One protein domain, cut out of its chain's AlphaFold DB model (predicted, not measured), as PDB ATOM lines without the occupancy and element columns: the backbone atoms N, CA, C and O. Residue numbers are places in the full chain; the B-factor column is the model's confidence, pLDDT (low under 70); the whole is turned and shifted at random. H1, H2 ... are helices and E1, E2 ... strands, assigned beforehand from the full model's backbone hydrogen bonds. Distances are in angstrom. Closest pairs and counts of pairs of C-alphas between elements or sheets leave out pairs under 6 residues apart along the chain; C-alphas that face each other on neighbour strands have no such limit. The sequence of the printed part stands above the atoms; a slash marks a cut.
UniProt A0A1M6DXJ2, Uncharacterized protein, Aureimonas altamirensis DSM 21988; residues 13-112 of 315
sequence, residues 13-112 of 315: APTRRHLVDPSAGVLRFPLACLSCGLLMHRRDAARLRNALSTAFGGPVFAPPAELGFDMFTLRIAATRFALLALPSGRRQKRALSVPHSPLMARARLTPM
ATOM      1  N   ALA A  13     -28.128  46.943 -42.558       95.44
ATOM      2  CA  ALA A  13     -26.934  46.668 -43.354       95.44
ATOM      3  C   ALA A  13     -27.123  47.073 -44.829       95.44
ATOM      4  O   ALA A  13     -28.265  47.189 -45.286       95.44
ATOM      5  N   PRO A  14     -26.028  47.297 -45.581       96.88
ATOM      6  CA  PRO A  14     -26.086  47.452 -47.031       96.88
ATOM      7  C   PRO A  14     -26.757  46.261 -47.725       96.88
ATOM      8  O   PRO A  14     -26.667  45.125 -47.262       96.88
ATOM      9  N   THR A  15     -27.424  46.507 -48.851       96.94
ATOM     10  CA  THR A  15     -28.088  45.457 -49.631       96.94
ATOM     11  C   THR A  15     -28.089  45.760 -51.130       96.94
ATOM     12  O   THR A  15     -27.850  46.888 -51.549       96.94
ATOM     13  N   ARG A  16     -28.385  44.739 -51.944       96.69
ATOM     14  CA  ARG A  16     -28.674  44.859 -53.387       96.69
ATOM     15  C   ARG A  16     -30.144  44.573 -53.718       96.69
ATOM     16  O   ARG A  16     -30.502  44.411 -54.884       96.69
ATOM     17  N   ARG A  17     -30.992  44.446 -52.692       97.12
ATOM     18  CA  ARG A  17     -32.419  44.162 -52.861       97.12
ATOM     19  C   ARG A  17     -33.117  45.306 -53.597       97.12
ATOM     20  O   ARG A  17     -32.810  46.484 -53.415       97.12
ATOM     21  N   HIS A  18     -34.082  44.927 -54.420       97.12
ATOM     22  CA  HIS A  18     -34.935  45.834 -55.171       97.12
ATOM     23  C   HIS A  18     -36.384  45.365 -55.073       97.12
ATOM     24  O   HIS A  18     -36.646  44.200 -54.764       97.12
ATOM     25  N   LEU A  19     -37.305  46.280 -55.347       97.81
ATOM     26  CA  LEU A  19     -38.715  45.978 -55.523       97.81
ATOM     27  C   LEU A  19     -39.157  46.398 -56.920       97.81
ATOM     28  O   LEU A  19     -38.596  47.308 -57.519       97.81
ATOM     29  N   VAL A  20     -40.172  45.722 -57.427       96.69
ATOM     30  CA  VAL A  20     -40.850  45.999 -58.680       96.69
ATOM     31  C   VAL A  20     -42.238  46.496 -58.320       96.69
ATOM     32  O   VAL A  20     -43.054  45.748 -57.768       96.69
ATOM     33  N   ASP A  21     -42.495  47.758 -58.631       91.44
ATOM     34  CA  ASP A  21     -43.826  48.345 -58.598       91.44
ATOM     35  C   ASP A  21     -44.382  48.378 -60.029       91.44
ATOM     36  O   ASP A  21     -43.752  48.969 -60.905       91.44
ATOM     37  N   PRO A  22     -45.555  47.776 -60.300       85.06
ATOM     38  CA  PRO A  22     -46.188  47.866 -61.613       85.06
ATOM     39  C   PRO A  22     -46.345  49.294 -62.157       85.06
ATOM     40  O   PRO A  22     -46.354  49.456 -63.370       85.06
ATOM     41  N   SER A  23     -46.461  50.309 -61.289       86.94
ATOM     42  CA  SER A  23     -46.575  51.720 -61.699       86.94
ATOM     43  C   SER A  23     -45.244  52.458 -61.854       86.94
ATOM     44  O   SER A  23     -45.175  53.386 -62.651       86.94
ATOM     45  N   ALA A  24     -44.208  52.085 -61.101       88.56
ATOM     46  CA  ALA A  24     -42.955  52.849 -61.015       88.56
ATOM     47  C   ALA A  24     -41.716  52.086 -61.521       88.56
ATOM     48  O   ALA A  24     -40.611  52.624 -61.526       88.56
ATOM     49  N   GLY A  25     -41.873  50.831 -61.949       93.69
ATOM     50  CA  GLY A  25     -40.769  49.992 -62.402       93.69
ATOM     51  C   GLY A  25     -39.924  49.453 -61.245       93.69
ATOM     52  O   GLY A  25     -40.447  49.039 -60.209       93.69
ATOM     53  N   VAL A  26     -38.605  49.390 -61.444       96.81
ATOM     54  CA  VAL A  26     -37.663  48.808 -60.474       96.81
ATOM     55  C   VAL A  26     -37.137  49.879 -59.519       96.81
ATOM     56  O   VAL A  26     -36.424  50.791 -59.927       96.81
ATOM     57  N   LEU A  27     -37.405  49.710 -58.226       96.19
ATOM     58  CA  LEU A  27     -36.933  50.556 -57.133       96.19
ATOM     59  C   LEU A  27     -35.796  49.855 -56.384       96.19
ATOM     60  O   LEU A  27     -35.960  48.738 -55.890       96.19
ATOM     61  N   ARG A  28     -34.630  50.497 -56.291       96.62
ATOM     62  CA  ARG A  28     -33.438  49.940 -55.631       96.62
ATOM     63  C   ARG A  28     -33.201  50.608 -54.289       96.62
ATOM     64  O   ARG A  28     -33.198  51.832 -54.208       96.62
ATOM     65  N   PHE A  29     -32.909  49.808 -53.270       96.50
ATOM     66  CA  PHE A  29     -32.672  50.304 -51.919       96.50
ATOM     67  C   PHE A  29     -31.245  49.964 -51.471       96.50
ATOM     68  O   PHE A  29     -30.855  48.799 -51.542       96.50
ATOM     69  N   PRO A  30     -30.456  50.940 -50.991       96.94
ATOM     70  CA  PRO A  30     -29.092  50.707 -50.524       96.94
ATOM     71  C   PRO A  30     -29.024  49.982 -49.175       96.94
ATOM     72  O   PRO A  30     -27.980  49.425 -48.846       96.94
ATOM     73  N   LEU A  31     -30.097  49.991 -48.373       97.00
ATOM     74  CA  LEU A  31     -30.105  49.445 -47.015       97.00
ATOM     75  C   LEU A  31     -31.274  48.480 -46.795       97.00
ATOM     76  O   LEU A  31     -32.383  48.716 -47.274       97.00
ATOM     77  N   ALA A  32     -31.038  47.437 -45.997       97.06
ATOM     78  CA  ALA A  32     -32.064  46.537 -45.484       97.06
ATOM     79  C   ALA A  32     -31.935  46.350 -43.970       97.06
ATOM     80  O   ALA A  32     -30.831  46.275 -43.428       97.06
ATOM     81  N   CYS A  33     -33.067  46.209 -43.283       96.06
ATOM     82  CA  CYS A  33     -33.094  45.631 -41.949       96.06
ATOM     83  C   CYS A  33     -33.080  44.101 -42.049       96.06
ATOM     84  O   CYS A  33     -34.000  43.513 -42.612       96.06
ATOM     85  N   LEU A  34     -32.075  43.456 -41.460       93.88
ATOM     86  CA  LEU A  34     -31.923  41.999 -41.435       93.88
ATOM     87  C   LEU A  34     -32.896  41.304 -40.465       93.88
ATOM     88  O   LEU A  34     -33.009  40.086 -40.497       93.88
ATOM     89  N   SER A  35     -33.592  42.061 -39.608       93.38
ATOM     90  CA  SER A  35     -34.604  41.526 -38.686       93.38
ATOM     91  C   SER A  35     -35.997  41.476 -39.329       93.38
ATOM     92  O   SER A  35     -36.565  40.399 -39.477       93.38
ATOM     93  N   CYS A  36     -36.542  42.616 -39.776       95.06
ATOM     94  CA  CYS A  36     -37.896  42.666 -40.354       95.06
ATOM     95  C   CYS A  36     -37.946  42.688 -41.894       95.06
ATOM     96  O   CYS A  36     -39.028  42.605 -42.476       95.06
ATOM     97  N   GLY A  37     -36.805  42.828 -42.573       95.56
ATOM     98  CA  GLY A  37     -36.720  42.863 -44.036       95.56
ATOM     99  C   GLY A  37     -37.009  44.221 -44.687       95.56
ATOM    100  O   GLY A  37     -36.942  44.301 -45.913       95.56
ATOM    101  N   LEU A  38     -37.282  45.274 -43.902       97.06
ATOM    102  CA  LEU A  38     -37.516  46.641 -44.393       97.06
ATOM    103  C   LEU A  38     -36.377  47.120 -45.290       97.06
ATOM    104  O   LEU A  38     -35.217  47.048 -44.886       97.06
ATOM    105  N   LEU A  39     -36.716  47.674 -46.451       97.50
ATOM    106  CA  LEU A  39     -35.769  48.323 -47.351       97.50
ATOM    107  C   LEU A  39     -35.827  49.845 -47.184       97.50
ATOM    108  O   LEU A  39     -36.901  50.401 -46.966       97.50
ATOM    109  N   MET A  40     -34.678  50.519 -47.247       96.00
ATOM    110  CA  MET A  40     -34.562  51.954 -46.953       96.00
ATOM    111  C   MET A  40     -33.544  52.642 -47.863       96.00
ATOM    112  O   MET A  40     -32.494  52.073 -48.169       96.00
ATOM    113  N   HIS A  41     -33.810  53.900 -48.219       92.88
ATOM    114  CA  HIS A  41     -32.843  54.758 -48.917       92.88
ATOM    115  C   HIS A  41     -31.778  55.382 -48.006       92.88
ATOM    116  O   HIS A  41     -30.659  55.623 -48.450       92.88
ATOM    117  N   ARG A  42     -32.102  55.648 -46.736       89.38
ATOM    118  CA  ARG A  42     -31.225  56.350 -45.781       89.38
ATOM    119  C   ARG A  42     -31.505  55.929 -44.336       89.38
ATOM    120  O   ARG A  42     -32.519  55.295 -44.065       89.38
ATOM    121  N   ARG A  43     -30.614  56.288 -43.402       84.19
ATOM    122  CA  ARG A  43     -30.724  55.983 -41.958       84.19
ATOM    123  C   ARG A  43     -31.260  57.165 -41.135       84.19
ATOM    124  O   ARG A  43     -30.688  57.497 -40.102       84.19
ATOM    125  N   ASP A  44     -32.345  57.793 -41.579       86.81
ATOM    126  CA  ASP A  44     -33.025  58.861 -40.827       86.81
ATOM    127  C   ASP A  44     -34.261  58.299 -40.105       86.81
ATOM    128  O   ASP A  44     -35.386  58.354 -40.599       86.81
ATOM    129  N   ALA A  45     -34.056  57.670 -38.945       83.31
ATOM    130  CA  ALA A  45     -35.134  56.941 -38.281       83.31
ATOM    131  C   ALA A  45     -36.295  57.842 -37.829       83.31
ATOM    132  O   ALA A  45     -37.435  57.381 -37.831       83.31
ATOM    133  N   ALA A  46     -36.041  59.099 -37.456       84.81
ATOM    134  CA  ALA A  46     -37.091  60.008 -37.001       84.81
ATOM    135  C   ALA A  46     -38.048  60.360 -38.146       84.81
ATOM    136  O   ALA A  46     -39.252  60.122 -38.037       84.81
ATOM    137  N   ARG A  47     -37.506  60.817 -39.280       88.56
ATOM    138  CA  ARG A  47     -38.304  61.130 -40.469       88.56
ATOM    139  C   ARG A  47     -39.045  59.906 -41.003       88.56
ATOM    140  O   ARG A  47     -40.232  59.987 -41.321       88.56
ATOM    141  N   LEU A  48     -38.370  58.757 -41.055       90.62
ATOM    142  CA  LEU A  48     -38.967  57.515 -41.547       90.62
ATOM    143  C   LEU A  48     -40.092  57.004 -40.634       90.62
ATOM    144  O   LEU A  48     -41.068  56.453 -41.135       90.62
ATOM    145  N   ARG A  49     -40.007  57.214 -39.311       90.25
ATOM    146  CA  ARG A  49     -41.098  56.876 -38.379       90.25
ATOM    147  C   ARG A  49     -42.356  57.699 -38.639       90.25
ATOM    148  O   ARG A  49     -43.437  57.119 -38.642       90.25
ATOM    149  N   ASN A  50     -42.222  58.993 -38.917       89.31
ATOM    150  CA  ASN A  50     -43.373  59.842 -39.238       89.31
ATOM    151  C   ASN A  50     -44.043  59.396 -40.544       89.31
ATOM    152  O   ASN A  50     -45.257  59.216 -40.584       89.31
ATOM    153  N   ALA A  51     -43.245  59.122 -41.582       91.75
ATOM    154  CA  ALA A  51     -43.757  58.619 -42.855       91.75
ATOM    155  C   ALA A  51     -44.495  57.274 -42.707       91.75
ATOM    156  O   ALA A  51     -45.494  57.032 -43.384       91.75
ATOM    157  N   LEU A  52     -44.029  56.407 -41.801       93.38
ATOM    158  CA  LEU A  52     -44.704  55.149 -41.487       93.38
ATOM    159  C   LEU A  52     -46.075  55.369 -40.856       93.38
ATOM    160  O   LEU A  52     -47.032  54.738 -41.292       93.38
ATOM    161  N   SER A  53     -46.185  56.260 -39.869       91.94
ATOM    162  CA  SER A  53     -47.473  56.554 -39.231       91.94
ATOM    163  C   SER A  53     -48.516  57.019 -40.249       91.94
ATOM    164  O   SER A  53     -49.644  56.539 -40.221       91.94
ATOM    165  N   THR A  54     -48.132  57.867 -41.211       92.62
ATOM    166  CA  THR A  54     -49.023  58.269 -42.312       92.62
ATOM    167  C   THR A  54     -49.422  57.078 -43.189       92.62
ATOM    168  O   THR A  54     -50.602  56.903 -43.483       92.62
ATOM    169  N   ALA A  55     -48.467  56.227 -43.577       94.62
ATOM    170  CA  ALA A  55     -48.721  55.079 -44.455       94.62
ATOM    171  C   ALA A  55     -49.659  54.020 -43.849       94.62
ATOM    172  O   ALA A  55     -50.350  53.316 -44.588       94.62
ATOM    173  N   PHE A  56     -49.686  53.901 -42.518       96.38
ATOM    174  CA  PHE A  56     -50.566  52.981 -41.791       96.38
ATOM    175  C   PHE A  56     -51.870  53.626 -41.297       96.38
ATOM    176  O   PHE A  56     -52.702  52.924 -40.734       96.38
ATOM    177  N   GLY A  57     -52.080  54.927 -41.528       94.50
ATOM    178  CA  GLY A  57     -53.304  55.626 -41.116       94.50
ATOM    179  C   GLY A  57     -54.520  55.380 -42.019       94.50
ATOM    180  O   GLY A  57     -55.640  55.697 -41.632       94.50
ATOM    181  N   GLY A  58     -54.319  54.835 -43.223       92.94
ATOM    182  CA  GLY A  58     -55.384  54.578 -44.199       92.94
ATOM    183  C   GLY A  58     -55.854  53.115 -44.252       92.94
ATOM    184  O   GLY A  58     -55.170  52.215 -43.767       92.94
ATOM    185  N   PRO A  59     -56.991  52.829 -44.915       95.25
ATOM    186  CA  PRO A  59     -57.503  51.463 -45.087       95.25
ATOM    187  C   PRO A  59     -56.710  50.640 -46.117       95.25
ATOM    188  O   PRO A  59     -56.848  49.418 -46.188       95.25
ATOM    189  N   VAL A  60     -55.887  51.291 -46.939       96.50
ATOM    190  CA  VAL A  60     -55.032  50.665 -47.952       96.50
ATOM    191  C   VAL A  60     -53.611  51.145 -47.730       96.50
ATOM    192  O   VAL A  60     -53.372  52.341 -47.588       96.50
ATOM    193  N   PHE A  61     -52.669  50.209 -47.712       96.56
ATOM    194  CA  PHE A  61     -51.266  50.540 -47.528       96.56
ATOM    195  C   PHE A  61     -50.677  51.156 -48.799       96.56
ATOM    196  O   PHE A  61     -50.695  50.531 -49.865       96.56
ATOM    197  N   ALA A  62     -50.089  52.342 -48.650       90.94
ATOM    198  CA  ALA A  62     -49.254  52.983 -49.654       90.94
ATOM    199  C   ALA A  62     -47.838  53.167 -49.079       90.94
ATOM    200  O   ALA A  62     -47.680  53.864 -48.074       90.94
ATOM    201  N   PRO A  63     -46.802  52.536 -49.659       88.19
ATOM    202  CA  PRO A  63     -45.448  52.645 -49.132       88.19
ATOM    203  C   PRO A  63     -44.908  54.077 -49.293       88.19
ATOM    204  O   PRO A  63     -45.021  54.647 -50.380       88.19
ATOM    205  N   PRO A  64     -44.270  54.656 -48.260       91.44
ATOM    206  CA  PRO A  64     -43.528  55.902 -48.415       91.44
ATOM    207  C   PRO A  64     -42.410  55.754 -49.450       91.44
ATOM    208  O   PRO A  64     -41.740  54.727 -49.470       91.44
ATOM    209  N   ALA A  65     -42.131  56.798 -50.234       88.81
ATOM    210  CA  ALA A  65     -41.111  56.757 -51.292       88.81
ATOM    211  C   ALA A  65     -39.714  56.327 -50.797       88.81
ATOM    212  O   ALA A  65     -38.940  55.727 -51.535       88.81
ATOM    213  N   GLU A  66     -39.385  56.608 -49.533       92.75
ATOM    214  CA  GLU A  66     -38.084  56.273 -48.949       92.75
ATOM    215  C   GLU A  66     -37.980  54.827 -48.424       92.75
ATOM    216  O   GLU A  66     -36.891  54.401 -48.018       92.75
ATOM    217  N   LEU A  67     -39.093  54.083 -48.418       95.62
ATOM    218  CA  LEU A  67     -39.222  52.774 -47.786       95.62
ATOM    219  C   LEU A  67     -39.781  51.721 -48.745       95.62
ATOM    220  O   LEU A  67     -40.808  51.901 -49.392       95.62
ATOM    221  N   GLY A  68     -39.131  50.564 -48.771       96.56
ATOM    222  CA  GLY A  68     -39.574  49.414 -49.544       96.56
ATOM    223  C   GLY A  68     -40.136  48.318 -48.652       96.56
ATOM    224  O   GLY A  68     -39.501  47.892 -47.683       96.56
ATOM    225  N   PHE A  69     -41.311  47.823 -49.034       97.88
ATOM    226  CA  PHE A  69     -41.981  46.697 -48.401       97.88
ATOM    227  C   PHE A  69     -42.272  45.635 -49.452       97.88
ATOM    228  O   PHE A  69     -42.976  45.905 -50.423       97.88
ATOM    229  N   ASP A  70     -41.769  44.424 -49.238       97.12
ATOM    230  CA  ASP A  70     -42.416  43.233 -49.784       97.12
ATOM    231  C   ASP A  70     -43.591  42.832 -48.872       97.12
ATOM    232  O   ASP A  70     -43.753  43.352 -47.761       97.12
ATOM    233  N   MET A  71     -44.453  41.927 -49.339       96.56
ATOM    234  CA  MET A  71     -45.662  41.554 -48.596       96.56
ATOM    235  C   MET A  71     -45.351  40.871 -47.247       96.56
ATOM    236  O   MET A  71     -46.121  41.012 -46.295       96.56
ATOM    237  N   PHE A  72     -44.217  40.171 -47.127       95.81
ATOM    238  CA  PHE A  72     -43.789  39.527 -45.882       95.81
ATOM    239  C   PHE A  72     -43.367  40.571 -44.839       95.81
ATOM    240  O   PHE A  72     -43.817  40.525 -43.691       95.81
ATOM    241  N   THR A  73     -42.566  41.556 -45.246       97.12
ATOM    242  CA  THR A  73     -42.168  42.699 -44.416       97.12
ATOM    243  C   THR A  73     -43.362  43.576 -44.053       97.12
ATOM    244  O   THR A  73     -43.460  44.008 -42.905       97.12
ATOM    245  N   LEU A  74     -44.296  43.818 -44.981       98.00
ATOM    246  CA  LEU A  74     -45.506  44.589 -44.689       98.00
ATOM    247  C   LEU A  74     -46.368  43.909 -43.620       98.00
ATOM    248  O   LEU A  74     -46.826  44.586 -42.702       98.00
ATOM    249  N   ARG A  75     -46.548  42.581 -43.694       97.19
ATOM    250  CA  ARG A  75     -47.274  41.824 -42.660       97.19
ATOM    251  C   ARG A  75     -46.675  42.067 -41.277       97.19
ATOM    252  O   ARG A  75     -47.424  42.328 -40.347       97.19
ATOM    253  N   ILE A  76     -45.350  42.008 -41.154       97.44
ATOM    254  CA  ILE A  76     -44.644  42.278 -39.895       97.44
ATOM    255  C   ILE A  76     -44.876  43.728 -39.450       97.44
ATOM    256  O   ILE A  76     -45.287  43.975 -38.319       97.44
ATOM    257  N   ALA A  77     -44.636  44.690 -40.342       97.75
ATOM    258  CA  ALA A  77     -44.706  46.114 -40.028       97.75
ATOM    259  C   ALA A  77     -46.106  46.560 -39.584       97.75
ATOM    260  O   ALA A  77     -46.211  47.325 -38.629       97.75
ATOM    261  N   ALA A  78     -47.162  46.045 -40.221       98.19
ATOM    262  CA  ALA A  78     -48.547  46.371 -39.885       98.19
ATOM    263  C   ALA A  78     -48.881  46.056 -38.423       98.19
ATOM    264  O   ALA A  78     -49.564  46.839 -37.764       98.19
ATOM    265  N   THR A  79     -48.325  44.968 -37.878       98.00
ATOM    266  CA  THR A  79     -48.612  44.578 -36.492       98.00
ATOM    267  C   THR A  79     -48.169  45.621 -35.468       98.00
ATOM    268  O   THR A  79     -48.848  45.807 -34.465       98.00
ATOM    269  N   ARG A  80     -47.115  46.398 -35.751       96.12
ATOM    270  CA  ARG A  80     -46.691  47.515 -34.887       96.12
ATOM    271  C   ARG A  80     -47.800  48.545 -34.663       96.12
ATOM    272  O   ARG A  80     -47.811  49.209 -33.636       96.12
ATOM    273  N   PHE A  81     -48.710  48.672 -35.621       96.38
ATOM    274  CA  PHE A  81     -49.815  49.623 -35.607       96.38
ATOM    275  C   PHE A  81     -51.149  48.963 -35.228       96.38
ATOM    276  O   PHE A  81     -52.195  49.522 -35.520       96.38
ATOM    277  N   ALA A  82     -51.120  47.766 -34.622       96.81
ATOM    278  CA  ALA A  82     -52.314  46.963 -34.322       96.81
ATOM    279  C   ALA A  82     -53.166  46.644 -35.572       96.81
ATOM    280  O   ALA A  82     -54.386  46.493 -35.504       96.81
ATOM    281  N   LEU A  83     -52.508  46.512 -36.730       98.19
ATOM    282  CA  LEU A  83     -53.133  46.213 -38.017       98.19
ATOM    283  C   LEU A  83     -52.661  44.865 -38.573       98.19
ATOM    284  O   LEU A  83     -51.509  44.453 -38.417       98.19
ATOM    285  N   LEU A  84     -53.540  44.210 -39.322       98.06
ATOM    286  CA  LEU A  84     -53.223  43.109 -40.223       98.06
ATOM    287  C   LEU A  84     -53.141  43.629 -41.659       98.06
ATOM    288  O   LEU A  84     -54.005  44.381 -42.106       98.06
ATOM    289  N   ALA A  85     -52.125  43.188 -42.402       97.75
ATOM    290  CA  ALA A  85     -51.995  43.480 -43.827       97.75
ATOM    291  C   ALA A  85     -52.532  42.315 -44.669       97.75
ATOM    292  O   ALA A  85     -51.924  41.245 -44.737       97.75
ATOM    293  N   LEU A  86     -53.668  42.536 -45.327       96.06
ATOM    294  CA  LEU A  86     -54.347  41.558 -46.171       96.06
ATOM    295  C   LEU A  86     -53.934  41.748 -47.640       96.06
ATOM    296  O   LEU A  86     -54.232  42.798 -48.214       96.06
ATOM    297  N   PRO A  87     -53.264  40.764 -48.273       96.12
ATOM    298  CA  PRO A  87     -52.734  40.911 -49.629       96.12
ATOM    299  C   PRO A  87     -53.803  41.276 -50.672       96.12
ATOM    300  O   PRO A  87     -54.823  40.592 -50.789       96.12
ATOM    301  N   SER A  88     -53.542  42.296 -51.495       94.62
ATOM    302  CA  SER A  88     -54.449  42.712 -52.573       94.62
ATOM    303  C   SER A  88     -54.337  41.780 -53.787       94.62
ATOM    304  O   SER A  88     -53.498  41.959 -54.673       94.62
ATOM    305  N   GLY A  89     -55.189  40.755 -53.828       93.81
ATOM    306  CA  GLY A  89     -55.305  39.822 -54.950       93.81
ATOM    307  C   GLY A  89     -54.284  38.674 -54.954       93.81
ATOM    308  O   GLY A  89     -53.420  38.537 -54.084       93.81
ATOM    309  N   ARG A  90     -54.387  37.800 -55.966       94.94
ATOM    310  CA  ARG A  90     -53.640  36.524 -56.024       94.94
ATOM    311  C   ARG A  90     -52.120  36.703 -56.086       94.94
ATOM    312  O   ARG A  90     -51.396  35.893 -55.514       94.94
ATOM    313  N   ARG A  91     -51.625  37.744 -56.767       95.38
ATOM    314  CA  ARG A  91     -50.178  38.000 -56.913       95.38
ATOM    315  C   ARG A  91     -49.538  38.367 -55.570       95.38
ATOM    316  O   ARG A  91     -48.519  37.786 -55.213       95.38
ATOM    317  N   GLN A  92     -50.180  39.248 -54.802       96.00
ATOM    318  CA  GLN A  92     -49.728  39.623 -53.459       96.00
ATOM    319  C   GLN A  92     -49.847  38.446 -52.482       96.00
ATOM    320  O   GLN A  92     -48.932  38.204 -51.698       96.00
ATOM    321  N   LYS A  93     -50.921  37.644 -52.577       95.00
ATOM    322  CA  LYS A  93     -51.073  36.424 -51.766       95.00
ATOM    323  C   LYS A  93     -49.922  35.436 -51.989       95.00
ATOM    324  O   LYS A  93     -49.390  34.910 -51.021       95.00
ATOM    325  N   ARG A  94     -49.500  35.225 -53.242       94.62
ATOM    326  CA  ARG A  94     -48.319  34.402 -53.563       94.62
ATOM    327  C   ARG A  94     -47.013  35.027 -53.068       94.62
ATOM    328  O   ARG A  94     -46.144  34.307 -52.591       94.62
ATOM    329  N   ALA A  95     -46.875  36.350 -53.156       94.44
ATOM    330  CA  ALA A  95     -45.691  37.049 -52.658       94.44
ATOM    331  C   ALA A  95     -45.532  36.922 -51.134       94.44
ATOM    332  O   ALA A  95     -44.409  36.834 -50.658       94.44
ATOM    333  N   LEU A  96     -46.629  36.851 -50.370       93.38
ATOM    334  CA  LEU A  96     -46.573  36.661 -48.915       93.38
ATOM    335  C   LEU A  96     -45.894  35.342 -48.505       93.38
ATOM    336  O   LEU A  96     -45.217  35.292 -47.481       93.38
ATOM    337  N   SER A  97     -46.063  34.285 -49.301       90.00
ATOM    338  CA  SER A  97     -45.430  32.976 -49.086       90.00
ATOM    339  C   SER A  97     -43.978  32.899 -49.577       90.00
ATOM    340  O   SER A  97     -43.335  31.869 -49.400       90.00
ATOM    341  N   VAL A  98     -43.452  33.971 -50.178       90.94
ATOM    342  CA  VAL A  98     -42.072  34.064 -50.671       90.94
ATOM    343  C   VAL A  98     -41.388  35.235 -49.956       90.94
ATOM    344  O   VAL A  98     -41.441  36.368 -50.447       90.94
ATOM    345  N   PRO A  99     -40.771  35.004 -48.780       89.69
ATOM    346  CA  PRO A  99     -40.010  36.038 -48.086       89.69
ATOM    347  C   PRO A  99     -39.008  36.700 -49.035       89.69
ATOM    348  O   PRO A  99     -38.341  36.018 -49.811       89.69
ATOM    349  N   HIS A 100     -38.918  38.030 -48.988       92.44
ATOM    350  CA  HIS A 100     -38.066  38.822 -49.881       92.44
ATOM    351  C   HIS A 100     -38.446  38.802 -51.364       92.44
ATOM    352  O   HIS A 100     -37.619  39.165 -52.202       92.44
ATOM    353  N   SER A 101     -39.696  38.452 -51.685       95.31
ATOM    354  CA  SER A 101     -40.270  38.659 -53.015       95.31
ATOM    355  C   SER A 101     -39.930  40.060 -53.549       95.31
ATOM    356  O   SER A 101     -40.084  41.040 -52.817       95.31
ATOM    357  N   PRO A 102     -39.520  40.192 -54.824       96.69
ATOM    358  CA  PRO A 102     -39.253  41.495 -55.414       96.69
ATOM    359  C   PRO A 102     -40.546  42.274 -55.677       96.69
ATOM    360  O   PRO A 102     -40.486  43.377 -56.187       96.69
ATOM    361  N   LEU A 103     -41.734  41.736 -55.392       96.88
ATOM    362  CA  LEU A 103     -42.981  42.462 -55.610       96.88
ATOM    363  C   LEU A 103     -43.208  43.507 -54.515       96.88
ATOM    364  O   LEU A 103     -43.284  43.154 -53.337       96.88
ATOM    365  N   MET A 104     -43.410  44.768 -54.909       96.75
ATOM    366  CA  MET A 104     -43.802  45.805 -53.958       96.75
ATOM    367  C   MET A 104     -45.172  45.491 -53.348       96.75
ATOM    368  O   MET A 104     -46.129  45.162 -54.058       96.75
ATOM    369  N   ALA A 105     -45.260  45.570 -52.024       96.94
ATOM    370  CA  ALA A 105     -46.443  45.191 -51.274       96.94
ATOM    371  C   ALA A 105     -47.631  46.103 -51.595       96.94
ATOM    372  O   ALA A 105     -47.519  47.326 -51.601       96.94
ATOM    373  N   ARG A 106     -48.793  45.483 -51.798       95.81
ATOM    374  CA  ARG A 106     -50.095  46.154 -51.841       95.81
ATOM    375  C   ARG A 106     -51.063  45.340 -51.000       95.81
ATOM    376  O   ARG A 106     -51.232  44.142 -51.243       95.81
ATOM    377  N   ALA A 107     -51.666  45.982 -50.011       97.31
ATOM    378  CA  ALA A 107     -52.545  45.317 -49.065       97.31
ATOM    379  C   ALA A 107     -53.640  46.256 -48.564       97.31
ATOM    380  O   ALA A 107     -53.434  47.467 -48.452       97.31
ATOM    381  N   ARG A 108     -54.777  45.666 -48.203       97.50
ATOM    382  CA  ARG A 108     -55.759  46.310 -47.333       97.50
ATOM    383  C   ARG A 108     -55.291  46.164 -45.889       97.50
ATOM    384  O   ARG A 108     -54.810  45.100 -45.503       97.50
ATOM    385  N   LEU A 109     -55.435  47.220 -45.105       98.19
ATOM    386  CA  LEU A 109     -55.151  47.216 -43.677       98.19
ATOM    387  C   LEU A 109     -56.453  46.944 -42.919       98.19
ATOM    388  O   LEU A 109     -57.533  47.369 -43.327       98.19
ATOM    389  N   THR A 110     -56.383  46.140 -41.865       97.56
ATOM    390  CA  THR A 110     -57.545  45.802 -41.031       97.56
ATOM    391  C   THR A 110     -57.134  45.831 -39.565       97.56
ATOM    392  O   THR A 110     -56.146  45.173 -39.234       97.56
ATOM    393  N   PRO A 111     -57.852  46.562 -38.699       97.56
ATOM    394  CA  PRO A 111     -57.628  46.532 -37.256       97.56
ATOM    395  C   PRO A 111     -57.682  45.111 -36.684       97.56
ATOM    396  O   PRO A 111     -58.507  44.295 -37.095       97.56
ATOM    397  N   MET A 112     -56.767  44.787 -35.768       96.94
ATOM    398  CA  MET A 112     -56.711  43.458 -35.143       96.94
ATOM    399  C   MET A 112     -57.904  43.172 -34.226       96.94
ATOM    400  O   MET A 112     -58.293  42.016 -34.094       96.94
TER     401      MET A 112
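What this domain is: This is residues 13 to 112 of the 315 residues of an uncharacterized protein of Aureimonas altamirensis DSM 21988 (UniProt A0A1M6DXJ2). A two-stranded ribbon, E4 beside E5, has H2 packed on it near the middle of the domain, with H3 at one end of the ribbon and H1 near one end of H2. Away from the ribbon lie the hairpin E1 E2 and E3, which short pairings join to residues 13 to 14 and 39 to 40. The printed part has 100 residues with three named helices and five named strands, in the order E1 E2 E3 H1 H2 E4 H3 E5; its class is mixed and both sheets are antiparallel. It is compact and rounded, with a radius of gyration of the C-alphas of 12.4 A and spans of 32 by 28 by 25 A.

Where its parts are: Find C-alpha 83 at (-53.133, 46.213, -38.017); E4 runs from there to residue 87, 12.8 A. E5, residues 107 to 111, covers 12.9 A and ends at (-57.628, 46.532, -37.256). H2 is residues 71 to 79, 12.8 A; H3 is 89 to 96, 11.1 A; H1 is 45 to 56, 16.3 A. E1, residues 18 to 21, begins at (-34.935, 45.834, -55.171); E2 is 25 to 28 and E3 31 to 33.

How they stand to each other: Look at E4 and E5, antiparallel at 151 degrees: N 84 and O 110 are 2.8 A apart. The closest C-alphas of H2 and E4 are Arg 75 and Ala 85, 5.1 A. H2 and H3 touch, about perpendicular at 85 degrees, closest at C-alphas 71 and 96, 5.0 A. H1 is close to H2 but not clearly touching, C-alphas 56 and 78 being 7.2 A apart. In the hairpin E1 E2, N 19 and O 27 are 2.9 A apart. E2 runs on into E3 at 79 degrees. Every O i to N i+4 pair is within hydrogen-bond range in H1 and H3, and 4 of 5 in H2.

The domain as a whole: The C-alphas of Ala 46 and Arg 90 are the farthest apart, 34.5 A. The printed part has no cut; the links E3 to H1 and H1 to H2 are long. No printed residue is under 70 in pLDDT.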